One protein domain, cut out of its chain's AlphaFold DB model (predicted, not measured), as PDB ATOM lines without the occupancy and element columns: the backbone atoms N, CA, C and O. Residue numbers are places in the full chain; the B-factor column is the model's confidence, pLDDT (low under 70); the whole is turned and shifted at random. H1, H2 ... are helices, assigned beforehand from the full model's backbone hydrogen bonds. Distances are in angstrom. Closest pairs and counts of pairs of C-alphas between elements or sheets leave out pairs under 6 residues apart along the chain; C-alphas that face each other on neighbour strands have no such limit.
ATOM      1  N   ASN A   9     105.351 145.733 155.733       84.44
ATOM      2  CA  ASN A   9     105.749 145.394 154.366       84.44
ATOM      3  C   ASN A   9     104.597 144.705 153.625       84.44
ATOM      4  O   ASN A   9     104.368 144.986 152.453       84.44
ATOM      5  N   ILE A  10     103.834 143.859 154.330       87.06
ATOM      6  CA  ILE A  10     102.629 143.212 153.789       87.06
ATOM      7  C   ILE A  10     101.566 144.264 153.464       87.06
ATOM      8  O   ILE A  10     100.958 144.215 152.394       87.06
ATOM      9  N   LEU A  11     101.371 145.243 154.357       90.12
ATOM     10  CA  LEU A  11     100.451 146.354 154.109       90.12
ATOM     11  C   LEU A  11     100.857 147.130 152.854       90.12
ATOM     12  O   LEU A  11     100.025 147.363 151.980       90.12
ATOM     13  N   ALA A  12     102.133 147.505 152.761       91.62
ATOM     14  CA  ALA A  12     102.631 148.302 151.654       91.62
ATOM     15  C   ALA A  12     102.485 147.568 150.310       91.62
ATOM     16  O   ALA A  12     101.923 148.140 149.384       91.62
ATOM     17  N   ALA A  13     102.872 146.290 150.225       92.25
ATOM     18  CA  ALA A  13     102.699 145.479 149.014       92.25
ATOM     19  C   ALA A  13     101.220 145.349 148.595       92.25
ATOM     20  O   ALA A  13     100.872 145.585 147.435       92.25
ATOM     21  N   SER A  14     100.332 145.064 149.556       92.94
ATOM     22  CA  SER A  14      98.882 144.957 149.325       92.94
ATOM     23  C   SER A  14      98.258 146.271 148.848       92.94
ATOM     24  O   SER A  14      97.280 146.263 148.097       92.94
ATOM     25  N   LEU A  15      98.794 147.416 149.268       95.00
ATOM     26  CA  LEU A  15      98.374 148.725 148.777       95.00
ATOM     27  C   LEU A  15      98.928 149.012 147.377       95.00
ATOM     28  O   LEU A  15      98.177 149.444 146.505       95.00
ATOM     29  N   THR A  16     100.206 148.719 147.132       96.62
ATOM     30  CA  THR A  16     100.855 148.951 145.835       96.62
ATOM     31  C   THR A  16     100.173 148.189 144.703       96.62
ATOM     32  O   THR A  16      99.951 148.767 143.642       96.62
ATOM     33  N   ILE A  17      99.762 146.935 144.921       97.00
ATOM     34  CA  ILE A  17      99.096 146.134 143.877       97.00
ATOM     35  C   ILE A  17      97.709 146.675 143.499       97.00
ATOM     36  O   ILE A  17      97.199 146.377 142.424       97.00
ATOM     37  N   LYS A  18      97.112 147.534 144.338       96.44
ATOM     38  CA  LYS A  18      95.839 148.209 144.043       96.44
ATOM     39  C   LYS A  18      96.012 149.512 143.253       96.44
ATOM     40  O   LYS A  18      95.048 149.991 142.658       96.44
ATOM     41  N   VAL A  19      97.218 150.085 143.207       98.00
ATOM     42  CA  VAL A  19      97.487 151.364 142.525       98.00
ATOM     43  C   VAL A  19      97.148 151.335 141.030       98.00
ATOM     44  O   VAL A  19      96.519 152.294 140.583       98.00
ATOM     45  N   PRO A  20      97.441 150.270 140.252       97.88
ATOM     46  CA  PRO A  20      97.036 150.205 138.847       97.88
ATOM     47  C   PRO A  20      95.539 150.471 138.620       97.88
ATOM     48  O   PRO A  20      95.182 151.223 137.716       97.88
ATOM     49  N   PHE A  21      94.655 149.958 139.484       97.19
ATOM     50  CA  PHE A  21      93.213 150.220 139.391       97.19
ATOM     51  C   PHE A  21      92.869 151.696 139.614       97.19
ATOM     52  O   PHE A  21      91.991 152.231 138.934       97.19
ATOM     53  N   LEU A  22      93.574 152.376 140.525       97.56
ATOM     54  CA  LEU A  22      93.407 153.813 140.747       97.56
ATOM     55  C   LEU A  22      93.831 154.614 139.514       97.56
ATOM     56  O   LEU A  22      93.100 155.513 139.100       97.56
ATOM     57  N   LEU A  23      94.959 154.254 138.888       97.31
ATOM     58  CA  LEU A  23      95.444 154.915 137.671       97.31
ATOM     59  C   LEU A  23      94.404 154.835 136.544       97.31
ATOM     60  O   LEU A  23      94.020 155.862 135.979       97.31
ATOM     61  N   PHE A  24      93.877 153.639 136.274       95.69
ATOM     62  CA  PHE A  24      92.808 153.459 135.292       95.69
ATOM     63  C   PHE A  24      91.535 154.216 135.685       95.69
ATOM     64  O   PHE A  24      91.000 154.968 134.870       95.69
ATOM     65  N   GLY A  25      91.090 154.096 136.938       95.25
ATOM     66  CA  GLY A  25      89.883 154.758 137.432       95.25
ATOM     67  C   GLY A  25      89.923 156.283 137.298       95.25
ATOM     68  O   GLY A  25      88.941 156.875 136.858       95.25
ATOM     69  N   ILE A  26      91.063 156.922 137.585       95.94
ATOM     70  CA  ILE A  26      91.248 158.378 137.438       95.94
ATOM     71  C   ILE A  26      91.166 158.813 135.969       95.94
ATOM     72  O   ILE A  26      90.682 159.908 135.670       95.94
ATOM     73  N   THR A  27      91.652 157.979 135.046       92.44
ATOM     74  CA  THR A  27      91.605 158.277 133.604       92.44
ATOM     75  C   THR A  27      90.256 157.969 132.958       92.44
ATOM     76  O   THR A  27      89.943 158.561 131.925       92.44
ATOM     77  N   HIS A  28      89.463 157.077 133.557       91.12
ATOM     78  CA  HIS A  28      88.181 156.620 133.027       91.12
ATOM     79  C   HIS A  28      86.986 157.404 133.592       91.12
ATOM     80  O   HIS A  28      86.137 157.878 132.836       91.12
ATOM     81  N   PHE A  29      86.912 157.565 134.916       93.56
ATOM     82  CA  PHE A  29      85.781 158.217 135.573       93.56
ATOM     83  C   PHE A  29      85.888 159.751 135.550       93.56
ATOM     84  O   PHE A  29      86.970 160.334 135.476       93.56
ATOM     85  N   LYS A  30      84.734 160.420 135.644       92.69
ATOM     86  CA  LYS A  30      84.591 161.887 135.694       92.69
ATOM     87  C   LYS A  30      83.909 162.324 137.003       92.69
ATOM     88  O   LYS A  30      83.414 161.485 137.755       92.69
ATOM     89  N   SER A  31      83.854 163.636 137.253       94.25
ATOM     90  CA  SER A  31      83.156 164.247 138.403       94.25
ATOM     91  C   SER A  31      83.641 163.705 139.766       94.25
ATOM     92  O   SER A  31      84.834 163.437 139.929       94.25
ATOM     93  N   TYR A  32      82.746 163.550 140.747       94.56
ATOM     94  CA  TYR A  32      83.054 163.145 142.125       94.56
ATOM     95  C   TYR A  32      83.833 161.824 142.209       94.56
ATOM     96  O   TYR A  32      84.718 161.686 143.049       94.56
ATOM     97  N   ARG A  33      83.578 160.876 141.294       96.00
ATOM     98  CA  ARG A  33      84.289 159.587 141.243       96.00
ATOM     99  C   ARG A  33      85.779 159.777 140.961       96.00
ATOM    100  O   ARG A  33      86.604 159.117 141.580       96.00
ATOM    101  N   LYS A  34      86.143 160.708 140.070       95.00
ATOM    102  CA  LYS A  34      87.551 161.025 139.779       95.00
ATOM    103  C   LYS A  34      88.246 161.638 140.995       95.00
ATOM    104  O   LYS A  34      89.355 161.231 141.328       95.00
ATOM    105  N   TRP A  35      87.589 162.589 141.658       95.00
ATOM    106  CA  TRP A  35      88.117 163.231 142.865       95.00
ATOM    107  C   TRP A  35      88.305 162.240 144.008       95.00
ATOM    108  O   TRP A  35      89.371 162.214 144.616       95.00
ATOM    109  N   PHE A  36      87.328 161.361 144.230       96.94
ATOM    110  CA  PHE A  36      87.444 160.273 145.195       96.94
ATOM    111  C   PHE A  36      88.673 159.394 144.918       96.94
ATOM    112  O   PHE A  36      89.453 159.125 145.826       96.94
ATOM    113  N   MET A  37      88.904 159.007 143.659       96.75
ATOM    114  CA  MET A  37      90.056 158.177 143.283       96.75
ATOM    115  C   MET A  37      91.399 158.912 143.431       96.75
ATOM    116  O   MET A  37      92.390 158.290 143.803       96.75
ATOM    117  N   LEU A  38      91.444 160.228 143.188       97.19
ATOM    118  CA  LEU A  38      92.634 161.054 143.436       97.19
ATOM    119  C   LEU A  38      92.965 161.148 144.929       97.19
ATOM    120  O   LEU A  38      94.127 160.999 145.307       97.19
ATOM    121  N   ILE A  39      91.950 161.344 145.773       97.19
ATOM    122  CA  ILE A  39      92.104 161.356 147.233       97.19
ATOM    123  C   ILE A  39      92.557 159.975 147.718       97.19
ATOM    124  O   ILE A  39      93.520 159.875 148.475       97.19
ATOM    125  N   ALA A  40      91.931 158.902 147.226       97.50
ATOM    126  CA  ALA A  40      92.327 157.536 147.551       97.50
ATOM    127  C   ALA A  40      93.788 157.263 147.161       97.50
ATOM    128  O   ALA A  40      94.538 156.704 147.958       97.50
ATOM    129  N   LEU A  41      94.220 157.708 145.976       97.69
ATOM    130  CA  LEU A  41      95.607 157.587 145.529       97.69
ATOM    131  C   LEU A  41      96.574 158.344 146.446       97.69
ATOM    132  O   LEU A  41      97.579 157.767 146.862       97.69
ATOM    133  N   PHE A  42      96.254 159.588 146.815       97.56
ATOM    134  CA  PHE A  42      97.033 160.357 147.789       97.56
ATOM    135  C   PHE A  42      97.155 159.617 149.131       97.56
ATOM    136  O   PHE A  42      98.266 159.463 149.645       97.56
ATOM    137  N   CYS A  43      96.049 159.107 149.681       96.94
ATOM    138  CA  CYS A  43      96.040 158.363 150.942       96.94
ATOM    139  C   CYS A  43      96.890 157.086 150.854       96.94
ATOM    140  O   CYS A  43      97.739 156.845 151.712       96.94
ATOM    141  N   VAL A  44      96.696 156.286 149.801       96.06
ATOM    142  CA  VAL A  44      97.418 155.026 149.573       96.06
ATOM    143  C   VAL A  44      98.923 155.267 149.472       96.06
ATOM    144  O   VAL A  44      99.704 154.610 150.161       96.06
ATOM    145  N   VAL A  45      99.337 156.235 148.656       95.69
ATOM    146  CA  VAL A  45     100.752 156.562 148.453       95.69
ATOM    147  C   VAL A  45     101.369 157.162 149.719       95.69
ATOM    148  O   VAL A  45     102.492 156.805 150.076       95.69
ATOM    149  N   SER A  46     100.622 157.984 150.462       94.38
ATOM    150  CA  SER A  46     101.062 158.500 151.764       94.38
ATOM    151  C   SER A  46     101.342 157.365 152.751       94.38
ATOM    152  O   SER A  46     102.396 157.352 153.384       94.38
ATOM    153  N   VAL A  47     100.453 156.368 152.848       93.00
ATOM    154  CA  VAL A  47     100.673 155.193 153.709       93.00
ATOM    155  C   VAL A  47     101.893 154.396 153.251       93.00
ATOM    156  O   VAL A  47     102.713 154.019 154.088       93.00
ATOM    157  N   ILE A  48     102.072 154.186 151.943       92.19
ATOM    158  CA  ILE A  48     103.261 153.510 151.403       92.19
ATOM    159  C   ILE A  48     104.541 154.250 151.830       92.19
ATOM    160  O   ILE A  48     105.440 153.619 152.390       92.19
ATOM    161  N   PHE A  49     104.616 155.575 151.688       89.81
ATOM    162  CA  PHE A  49     105.783 156.349 152.136       89.81
ATOM    163  C   PHE A  49     105.987 156.318 153.659       89.81
ATOM    164  O   PHE A  49     107.123 156.204 154.141       89.81
ATOM    165  N   LEU A  50     104.898 156.349 154.433       87.50
ATOM    166  CA  LEU A  50     104.949 156.231 155.893       87.50
ATOM    167  C   LEU A  50     105.496 154.869 156.342       87.50
ATOM    168  O   LEU A  50     106.264 154.809 157.306       87.50
ATOM    169  N   THR A  51     105.163 153.782 155.633       85.25
ATOM    170  CA  THR A  51     105.659 152.432 155.967       85.25
ATOM    171  C   THR A  51     107.174 152.323 155.827       85.25
ATOM    172  O   THR A  51     107.820 151.655 156.633       85.25
ATOM    173  N   GLY A  52     107.761 153.007 154.840       78.81
ATOM    174  CA  GLY A  52     109.191 152.912 154.551       78.81
ATOM    175  C   GLY A  52     109.658 151.669 153.835       78.81
ATOM    176  O   GLY A  52     110.865 151.450 153.751       78.81
ATOM    177  N   ALA A  53     108.733 150.865 153.327       82.44
ATOM    178  CA  ALA A  53     109.074 149.709 152.525       82.44
ATOM    179  C   ALA A  53     109.654 150.165 151.172       82.44
ATOM    180  O   ALA A  53     109.000 150.879 150.415       82.44
ATOM    181  N   ARG A  54     110.883 149.734 150.857       81.75
ATOM    182  CA  ARG A  54     111.600 150.134 149.628       81.75
ATOM    183  C   ARG A  54     111.064 149.451 148.369       81.75
ATOM    184  O   ARG A  54     110.954 150.090 147.330       81.75
ATOM    185  N   THR A  55     110.700 148.172 148.469       87.38
ATOM    186  CA  THR A  55     110.174 147.377 147.347       87.38
ATOM    187  C   THR A  55     108.954 148.042 146.678       87.38
ATOM    188  O   THR A  55     108.986 148.220 145.462       87.38
ATOM    189  N   PRO A  56     107.943 148.536 147.427       92.12
ATOM    190  CA  PRO A  56     106.869 149.370 146.883       92.12
ATOM    191  C   PRO A  56     107.311 150.573 146.052       92.12
ATOM    192  O   PRO A  56     106.643 150.894 145.076       92.12
ATOM    193  N   TYR A  57     108.408 151.252 146.404       91.31
ATOM    194  CA  TYR A  57     108.849 152.448 145.677       91.31
ATOM    195  C   TYR A  57     109.334 152.096 144.273       91.31
ATOM    196  O   TYR A  57     108.968 152.774 143.317       91.31
ATOM    197  N   ILE A  58     110.095 151.004 144.146       92.25
ATOM    198  CA  ILE A  58     110.561 150.488 142.852       92.25
ATOM    199  C   ILE A  58     109.352 150.134 141.978       92.25
ATOM    200  O   ILE A  58     109.267 150.575 140.831       92.25
ATOM    201  N   SER A  59     108.377 149.413 142.541       95.44
ATOM    202  CA  SER A  59     107.144 149.061 141.832       95.44
ATOM    203  C   SER A  59     106.348 150.295 141.406       95.44
ATOM    204  O   SER A  59     105.923 150.360 140.257       95.44
ATOM    205  N   LEU A  60     106.171 151.286 142.292       95.88
ATOM    206  CA  LEU A  60     105.468 152.537 141.984       95.88
ATOM    207  C   LEU A  60     106.135 153.282 140.823       95.88
ATOM    208  O   LEU A  60     105.454 153.650 139.871       95.88
ATOM    209  N   ILE A  61     107.456 153.466 140.864       95.62
ATOM    210  CA  ILE A  61     108.186 154.146 139.786       95.62
ATOM    211  C   ILE A  61     107.942 153.430 138.454       95.62
ATOM    212  O   ILE A  61     107.560 154.069 137.474       95.62
ATOM    213  N   LEU A  62     108.088 152.102 138.427       96.94
ATOM    214  CA  LEU A  62     107.970 151.334 137.192       96.94
ATOM    215  C   LEU A  62     106.541 151.338 136.625       96.94
ATOM    216  O   LEU A  62     106.368 151.564 135.425       96.94
ATOM    217  N   ILE A  63     105.508 151.162 137.462       97.69
ATOM    218  CA  ILE A  63     104.117 151.194 136.977       97.69
ATOM    219  C   ILE A  63     103.723 152.579 136.460       97.69
ATOM    220  O   ILE A  63     103.038 152.668 135.445       97.69
ATOM    221  N   TYR A  64     104.177 153.659 137.107       97.06
ATOM    222  CA  TYR A  64     103.897 155.020 136.648       97.06
ATOM    223  C   TYR A  64     104.592 155.319 135.323       97.06
ATOM    224  O   TYR A  64     103.981 155.931 134.446       97.06
ATOM    225  N   LEU A  65     105.839 154.870 135.155       96.69
ATOM    226  CA  LEU A  65     106.616 155.077 133.933       96.69
ATOM    227  C   LEU A  65     105.954 154.356 132.749       96.69
ATOM    228  O   LEU A  65     105.688 154.977 131.720       96.69
ATOM    229  N   ILE A  66     105.578 153.087 132.928       96.69
ATOM    230  CA  ILE A  66     104.908 152.285 131.894       96.69
ATOM    231  C   ILE A  66     103.513 152.831 131.577       96.69
ATOM    232  O   ILE A  66     103.161 152.978 130.406       96.69
ATOM    233  N   PHE A  67     102.720 153.181 132.594       96.88
ATOM    234  CA  PHE A  67     101.386 153.741 132.377       96.88
ATOM    235  C   PHE A  67     101.444 155.109 131.679       96.88
ATOM    236  O   PHE A  67     100.663 155.369 130.764       96.88
ATOM    237  N   SER A  68     102.405 155.962 132.042       95.25
ATOM    238  CA  SER A  68     102.619 157.259 131.380       95.25
ATOM    239  C   SER A  68     103.057 157.082 129.927       95.25
ATOM    240  O   SER A  68     102.499 157.732 129.044       95.25
ATOM    241  N   ALA A  69     103.986 156.160 129.651       94.12
ATOM    242  CA  ALA A  69     104.406 155.835 128.289       94.12
ATOM    243  C   ALA A  69     103.230 155.331 127.434       94.12
ATOM    244  O   ALA A  69     103.070 155.758 126.289       94.12
ATOM    245  N   TYR A  70     102.358 154.492 128.003       93.94
ATOM    246  CA  TYR A  70     101.131 154.055 127.337       93.94
ATOM    247  C   TYR A  70     100.186 155.223 127.030       93.94
ATOM    248  O   TYR A  70      99.722 155.349 125.897       93.94
ATOM    249  N   LEU A  71      99.927 156.107 128.002       93.12
ATOM    250  CA  LEU A  71      99.055 157.268 127.800       93.12
ATOM    251  C   LEU A  71      99.580 158.212 126.714       93.12
ATOM    252  O   LEU A  71      98.773 158.751 125.955       93.12
ATOM    253  N   LEU A  72     100.898 158.415 126.636       92.50
ATOM    254  CA  LEU A  72     101.524 159.208 125.576       92.50
ATOM    255  C   LEU A  72     101.352 158.539 124.213       92.50
ATOM    256  O   LEU A  72     100.905 159.193 123.273       92.50
ATOM    257  N   LYS A  73     101.648 157.238 124.117       89.56
ATOM    258  CA  LYS A  73     101.564 156.485 122.862       89.56
ATOM    259  C   LYS A  73     100.135 156.416 122.318       89.56
ATOM    260  O   LYS A  73      99.921 156.724 121.152       89.56
ATOM    261  N   GLU A  74      99.158 156.055 123.151       85.38
ATOM    262  CA  GLU A  74      97.761 155.867 122.720       85.38
ATOM    263  C   GLU A  74      97.097 157.187 122.292       85.38
ATOM    264  O   GLU A  74      96.186 157.196 121.474       85.38
ATOM    265  N   ASN A  75      97.569 158.323 122.813       84.62
ATOM    266  CA  ASN A  75      97.066 159.649 122.452       84.62
ATOM    267  C   ASN A  75      98.009 160.407 121.497       84.62
ATOM    268  O   ASN A  75      97.896 161.631 121.393       84.62
ATOM    269  N   SER A  76      98.948 159.721 120.834       86.75
ATOM    270  CA  SER A  76      99.901 160.306 119.875       86.75
ATOM    271  C   SER A  76     100.622 161.554 120.405       86.75
ATOM    272  O   SER A  76     100.731 162.558 119.708       86.75
ATOM    273  N   PHE A  77     101.057 161.522 121.668       89.62
ATOM    274  CA  PHE A  77     101.778 162.612 122.338       89.62
ATOM    275  C   PHE A  77     101.025 163.958 122.383       89.62
ATOM    276  O   PHE A  77     101.625 165.017 122.555       89.62
ATOM    277  N   LYS A  78      99.687 163.947 122.299       87.12
ATOM    278  CA  LYS A  78      98.864 165.161 122.431       87.12
ATOM    279  C   LYS A  78      99.001 165.803 123.816       87.12
ATOM    280  O   LYS A  78      99.121 165.101 124.824       87.12
ATOM    281  N   LYS A  79      98.842 167.134 123.886       86.94
ATOM    282  CA  LYS A  79      98.886 167.939 125.129       86.94
ATOM    283  C   LYS A  79      97.946 167.418 126.230       86.94
ATOM    284  O   LYS A  79      98.287 167.455 127.408       86.94
ATOM    285  N   SER A  80      96.792 166.857 125.859       86.38
ATOM    286  CA  SER A  80      95.833 166.242 126.795       86.38
ATOM    287  C   SER A  80      96.411 165.054 127.578       86.38
ATOM    288  O   SER A  80      96.033 164.828 128.727       86.38
ATOM    289  N   SER A  81      97.357 164.316 126.995       88.75
ATOM    290  CA  SER A  81      98.049 163.182 127.624       88.75
ATOM    291  C   SER A  81      98.972 163.647 128.743       88.75
ATOM    292  O   SER A  81      98.975 163.057 129.821       88.75
ATOM    293  N   PHE A  82      99.688 164.753 128.526       90.88
ATOM    294  CA  PHE A  82     100.543 165.368 129.541       90.88
ATOM    295  C   PHE A  82      99.722 165.859 130.737       90.88
ATOM    296  O   PHE A  82     100.086 165.584 131.877       90.88
ATOM    297  N   PHE A  83      98.559 166.481 130.501       91.06
ATOM    298  CA  PHE A  83      97.646 166.861 131.587       91.06
ATOM    299  C   PHE A  83      97.143 165.656 132.393       91.06
ATOM    300  O   PHE A  83      97.063 165.730 133.622       91.06
ATOM    301  N   LYS A  84      96.833 164.528 131.735       90.50
ATOM    302  CA  LYS A  84      96.468 163.282 132.433       90.50
ATOM    303  C   LYS A  84      97.619 162.781 133.310       90.50
ATOM    304  O   LYS A  84      97.378 162.451 134.464       90.50
ATOM    305  N   ILE A  85      98.851 162.783 132.800       94.19
ATOM    306  CA  ILE A  85     100.041 162.362 133.557       94.19
ATOM    307  C   ILE A  85     100.270 163.273 134.764       94.19
ATOM    308  O   ILE A  85     100.400 162.779 135.880       94.19
ATOM    309  N   ILE A  86     100.219 164.594 134.573       94.06
ATOM    310  CA  ILE A  86     100.332 165.571 135.666       94.06
ATOM    311  C   ILE A  86      99.272 165.299 136.743       94.06
ATOM    312  O   ILE A  86      99.596 165.236 137.926       94.06
ATOM    313  N   THR A  87      98.023 165.040 136.339       93.25
ATOM    314  CA  THR A  87      96.926 164.711 137.268       93.25
ATOM    315  C   THR A  87      97.224 163.467 138.121       93.25
ATOM    316  O   THR A  87      96.793 163.399 139.267       93.25
ATOM    317  N   LEU A  88      97.961 162.487 137.588       94.69
ATOM    318  CA  LEU A  88      98.328 161.255 138.298       94.69
ATOM    319  C   LEU A  88      99.557 161.429 139.202       94.69
ATOM    320  O   LEU A  88      99.655 160.762 140.233       94.69
ATOM    321  N   VAL A  89     100.489 162.306 138.818       94.69
ATOM    322  CA  VAL A  89     101.745 162.563 139.544       94.69
ATOM    323  C   VAL A  89     101.535 163.516 140.723       94.69
ATOM    324  O   VAL A  89     102.151 163.328 141.771       94.69
ATOM    325  N   ILE A  90     100.632 164.496 140.605       95.00
ATOM    326  CA  ILE A  90     100.357 165.481 141.667       95.00
ATOM    327  C   ILE A  90     100.048 164.818 143.026       95.00
ATOM    328  O   ILE A  90     100.726 165.158 143.995       95.00
ATOM    329  N   PRO A  91      99.118 163.844 143.146       95.31
ATOM    330  CA  PRO A  91      98.846 163.173 144.420       95.31
ATOM    331  C   PRO A  91     100.080 162.513 145.049       95.31
ATOM    332  O   PRO A  91     100.216 162.509 146.269       95.31
ATOM    333  N   VAL A  92     100.996 161.986 144.230       94.19
ATOM    334  CA  VAL A  92     102.241 161.350 144.691       94.19
ATOM    335  C   VAL A  92     103.207 162.390 145.251       94.19
ATOM    336  O   VAL A  92     103.766 162.188 146.328       94.19
ATOM    337  N   LEU A  93     103.375 163.518 144.556       94.62
ATOM    338  CA  LEU A  93     104.228 164.617 145.013       94.62
ATOM    339  C   LEU A  93     103.684 165.245 146.301       94.62
ATOM    340  O   LEU A  93     104.438 165.446 147.251       94.62
ATOM    341  N   ILE A  94     102.369 165.477 146.370       96.06
ATOM    342  CA  ILE A  94     101.713 165.979 147.584       96.06
ATOM    343  C   ILE A  94     101.898 164.979 148.731       96.06
ATOM    344  O   ILE A  94     102.259 165.390 149.829       96.06
ATOM    345  N   ALA A  95     101.724 163.674 148.489       95.00
ATOM    346  CA  ALA A  95     101.975 162.635 149.489       95.00
ATOM    347  C   ALA A  95     103.427 162.654 149.991       95.00
ATOM    348  O   ALA A  95     103.667 162.563 151.194       95.00
ATOM    349  N   MET A  96     104.400 162.825 149.096       91.12
ATOM    350  CA  MET A  96     105.816 162.900 149.460       91.12
ATOM    351  C   MET A  96     106.119 164.118 150.346       91.12
ATOM    352  O   MET A  96     106.798 163.974 151.368       91.12
ATOM    353  N   VAL A  97     105.588 165.297 150.005       91.88
ATOM    354  CA  VAL A  97     105.737 166.524 150.811       91.88
ATOM    355  C   VAL A  97     105.030 166.376 152.161       91.88
ATOM    356  O   VAL A  97     105.625 166.651 153.203       91.88
ATOM    357  N   PHE A  98     103.792 165.879 152.156       92.88
ATOM    358  CA  PHE A  98     102.985 165.641 153.353       92.88
ATOM    359  C   PHE A  98     103.701 164.720 154.349       92.88
ATOM    360  O   PHE A  98     103.883 165.075 155.515       92.88
ATOM    361  N   VAL A  99     104.189 163.568 153.882       89.75
ATOM    362  CA  VAL A  99     104.905 162.595 154.720       89.75
ATOM    363  C   VAL A  99     106.250 163.138 155.201       89.75
ATOM    364  O   VAL A  99     106.617 162.926 156.357       89.75
ATOM    365  N   SER A 100     106.964 163.896 154.366       85.88
ATOM    366  CA  SER A 100     108.200 164.572 154.781       85.88
ATOM    367  C   SER A 100     107.944 165.580 155.908       85.88
ATOM    368  O   SER A 100     108.715 165.642 156.867       85.88
ATOM    369  N   GLY A 101     106.825 166.310 155.850       86.62
ATOM    370  CA  GLY A 101     106.377 167.198 156.924       86.62
ATOM    371  C   GLY A 101     106.069 166.460 158.232       86.62
ATOM    372  O   GLY A 101     106.440 166.941 159.304       86.62
ATOM    373  N   ILE A 102     105.454 165.273 158.158       87.00
ATOM    374  CA  ILE A 102     105.200 164.414 159.327       87.00
ATOM    375  C   ILE A 102     106.519 163.953 159.957       87.00
ATOM    376  O   ILE A 102     106.700 164.091 161.167       87.00
ATOM    377  N   PHE A 103     107.452 163.437 159.154       83.00
ATOM    378  CA  PHE A 103     108.727 162.932 159.668       83.00
ATOM    379  C   PHE A 103     109.578 164.026 160.306       83.00
ATOM    380  O   PHE A 103     110.115 163.798 161.387       83.00
ATOM    381  N   LYS A 104     109.606 165.232 159.722       79.44
ATOM    382  CA  LYS A 104     110.308 166.390 160.298       79.44
ATOM    383  C   LYS A 104     109.784 166.775 161.688       79.44
ATOM    384  O   LYS A 104     110.556 167.228 162.524       79.44
ATOM    385  N   LYS A 105     108.482 166.604 161.943       79.00
ATOM    386  CA  LYS A 105     107.872 166.852 163.262       79.00
ATOM    387  C   LYS A 105     108.077 165.697 164.246       79.00
ATOM    388  O   LYS A 105     107.913 165.889 165.450       79.00
ATOM    389  N   SER A 106     108.403 164.500 163.764       70.56
ATOM    390  CA  SER A 106     108.596 163.337 164.625       70.56
ATOM    391  C   SER A 106     109.980 163.384 165.283       70.56
ATOM    392  O   SER A 106     110.993 163.491 164.602       70.56
ATOM    393  N   LYS A 107     110.047 163.251 166.613       61.66
ATOM    394  CA  LYS A 107     111.315 163.122 167.365       61.66
ATOM    395  C   LYS A 107     111.953 161.723 167.240       61.66
ATOM    396  O   LYS A 107     112.776 161.339 168.066       61.66
ATOM    397  N   ALA A 108     111.524 160.913 166.273       58.09
ATOM    398  CA  ALA A 108     111.921 159.514 166.165       58.09
ATOM    399  C   ALA A 108     113.298 159.378 165.497       58.09
ATOM    400  O   ALA A 108     113.514 159.874 164.397       58.09
ATOM    401  N   THR A 109     114.215 158.660 166.143       54.56
ATOM    402  CA  THR A 109     115.652 158.625 165.812       54.56
ATOM    403  C   THR A 109     116.098 157.469 164.911       54.56
ATOM    404  O   THR A 109     117.267 157.414 164.552       54.56
ATOM    405  N   SER A 110     115.212 156.547 164.513       57.19
ATOM    406  CA  SER A 110     115.620 155.338 163.771       57.19
ATOM    407  C   SER A 110     114.936 155.175 162.411       57.19
ATOM    408  O   SER A 110     115.463 155.577 161.377       57.19
ATOM    409  N   ARG A 111     113.741 154.581 162.373       54.44
ATOM    410  CA  ARG A 111     113.078 154.203 161.118       54.44
ATOM    411  C   ARG A 111     112.413 155.389 160.409       54.44
ATOM    412  O   ARG A 111     112.156 155.275 159.217       54.44
ATOM    413  N   TYR A 112     112.139 156.502 161.089       58.41
ATOM    414  CA  TYR A 112     111.244 157.578 160.623       58.41
ATOM    415  C   TYR A 112     111.953 158.918 160.335       58.41
ATOM    416  O   TYR A 112     111.315 159.963 160.342       58.41
ATOM    417  N   VAL A 113     113.269 158.892 160.095       56.28
ATOM    418  CA  VAL A 113     114.127 160.091 160.179       56.28
ATOM    419  C   VAL A 113     114.039 161.014 158.949       56.28
ATOM    420  O   VAL A 113     114.136 162.222 159.111       56.28
ATOM    421  N   SER A 114     113.814 160.500 157.736       64.06
ATOM    422  CA  SER A 114     113.412 161.264 156.532       64.06
ATOM    423  C   SER A 114     113.373 160.333 155.311       64.06
ATOM    424  O   SER A 114     113.970 159.253 155.322       64.06
ATOM    425  N   LEU A 115     112.682 160.731 154.235       58.97
ATOM    426  CA  LEU A 115     112.714 160.010 152.950       58.97
ATOM    427  C   LEU A 115     114.113 160.037 152.302       58.97
ATOM    428  O   LEU A 115     114.540 159.026 151.753       58.97
ATOM    429  N   GLU A 116     114.852 161.143 152.428       58.06
ATOM    430  CA  GLU A 116     116.200 161.313 151.867       58.06
ATOM    431  C   GLU A 116     117.225 160.351 152.491       58.06
ATOM    432  O   GLU A 116     117.948 159.656 151.775       58.06
ATOM    433  N   ASN A 117     117.237 160.229 153.824       61.06
ATOM    434  CA  ASN A 117     118.157 159.326 154.522       61.06
ATOM    435  C   ASN A 117     117.893 157.855 154.171       61.06
ATOM    436  O   ASN A 117     118.824 157.057 154.118       61.06
ATOM    437  N   ARG A 118     116.643 157.495 153.851       63.28
ATOM    438  CA  ARG A 118     116.280 156.136 153.417       63.28
ATOM    439  C   ARG A 118     116.758 155.798 152.008       63.28
ATOM    440  O   ARG A 118     117.026 154.627 151.751       63.28
ATOM    441  N   VAL A 119     116.850 156.790 151.120       58.00
ATOM    442  CA  VAL A 119     117.438 156.626 149.780       58.00
ATOM    443  C   VAL A 119     118.963 156.517 149.886       58.00
ATOM    444  O   VAL A 119     119.555 155.672 149.228       58.00
ATOM    445  N   LYS A 120     119.603 157.286 150.778       56.50
ATOM    446  CA  LYS A 120     121.059 157.199 151.016       56.50
ATOM    447  C   LYS A 120     121.489 155.893 151.705       56.50
ATOM    448  O   LYS A 120     122.523 155.336 151.355       56.50
ATOM    449  N   GLN A 121     120.664 155.346 152.603       55.41
ATOM    450  CA  GLN A 121     120.874 154.037 153.250       55.41
ATOM    451  C   GLN A 121     120.754 152.828 152.301       55.41
ATOM    452  O   GLN A 121     120.941 151.695 152.733       55.41
ATOM    453  N   ILE A 122     120.456 153.031 151.012       51.00
ATOM    454  CA  ILE A 122     120.518 151.956 150.008       51.00
ATOM    455  C   ILE A 122     121.963 151.439 149.844       51.00
ATOM    456  O   ILE A 122     122.145 150.278 149.491       51.00
TER     457      ILE A 122
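Overview. This is residues 9 to 122 of the 602 residues of an uncharacterized protein of Flavobacterium sp. KBS0721 (UniProt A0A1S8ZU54). Helices H2, H3, H4 and H5 make an elongated up-and-down bundle, each running against the one before; short H1 packs on H3 and H4, and H6 is set crosswise near H5. The printed part has 114 residues with six named helices, H1 to H6, all helix, compact with radius of gyration of the C-alphas 15.1 A, spanning 48 by 30 by 25 A.

Arrangement. Start at H5, residues 79 to 105, with a kink of 29 degrees near residue 88. Its residues 88 to 99 touch H3, residues 31 to 51, at a steep tilt of 42 degrees; the closest C-alphas, Phe 42 and Pro 91, are 4.8 A apart. H4, residues 54 to 74, forms a hairpin with H5, closest at C-alphas Leu 72 and Ser 81, 5.7 A. H2, residues 19 to 28, forms a hairpin with H3, closest at C-alphas Ile 26 and Lys 34, 5.1 A. H1, residues 9 to 16, touches H3, closest at C-alphas Ala 12 and Ile 48, 5.3 A. H6, residues 115 to 122, is about perpendicular to H5, 89 degrees.

Along the chain. Find C-alpha 79 at (98.886, 167.939, 125.129); H5 runs 39.2 A to C-alpha 105 at (107.872, 166.852, 163.262).

Size, cuts and confidence. The printed part has no cut; residues 107 to 122 have pLDDT under 70.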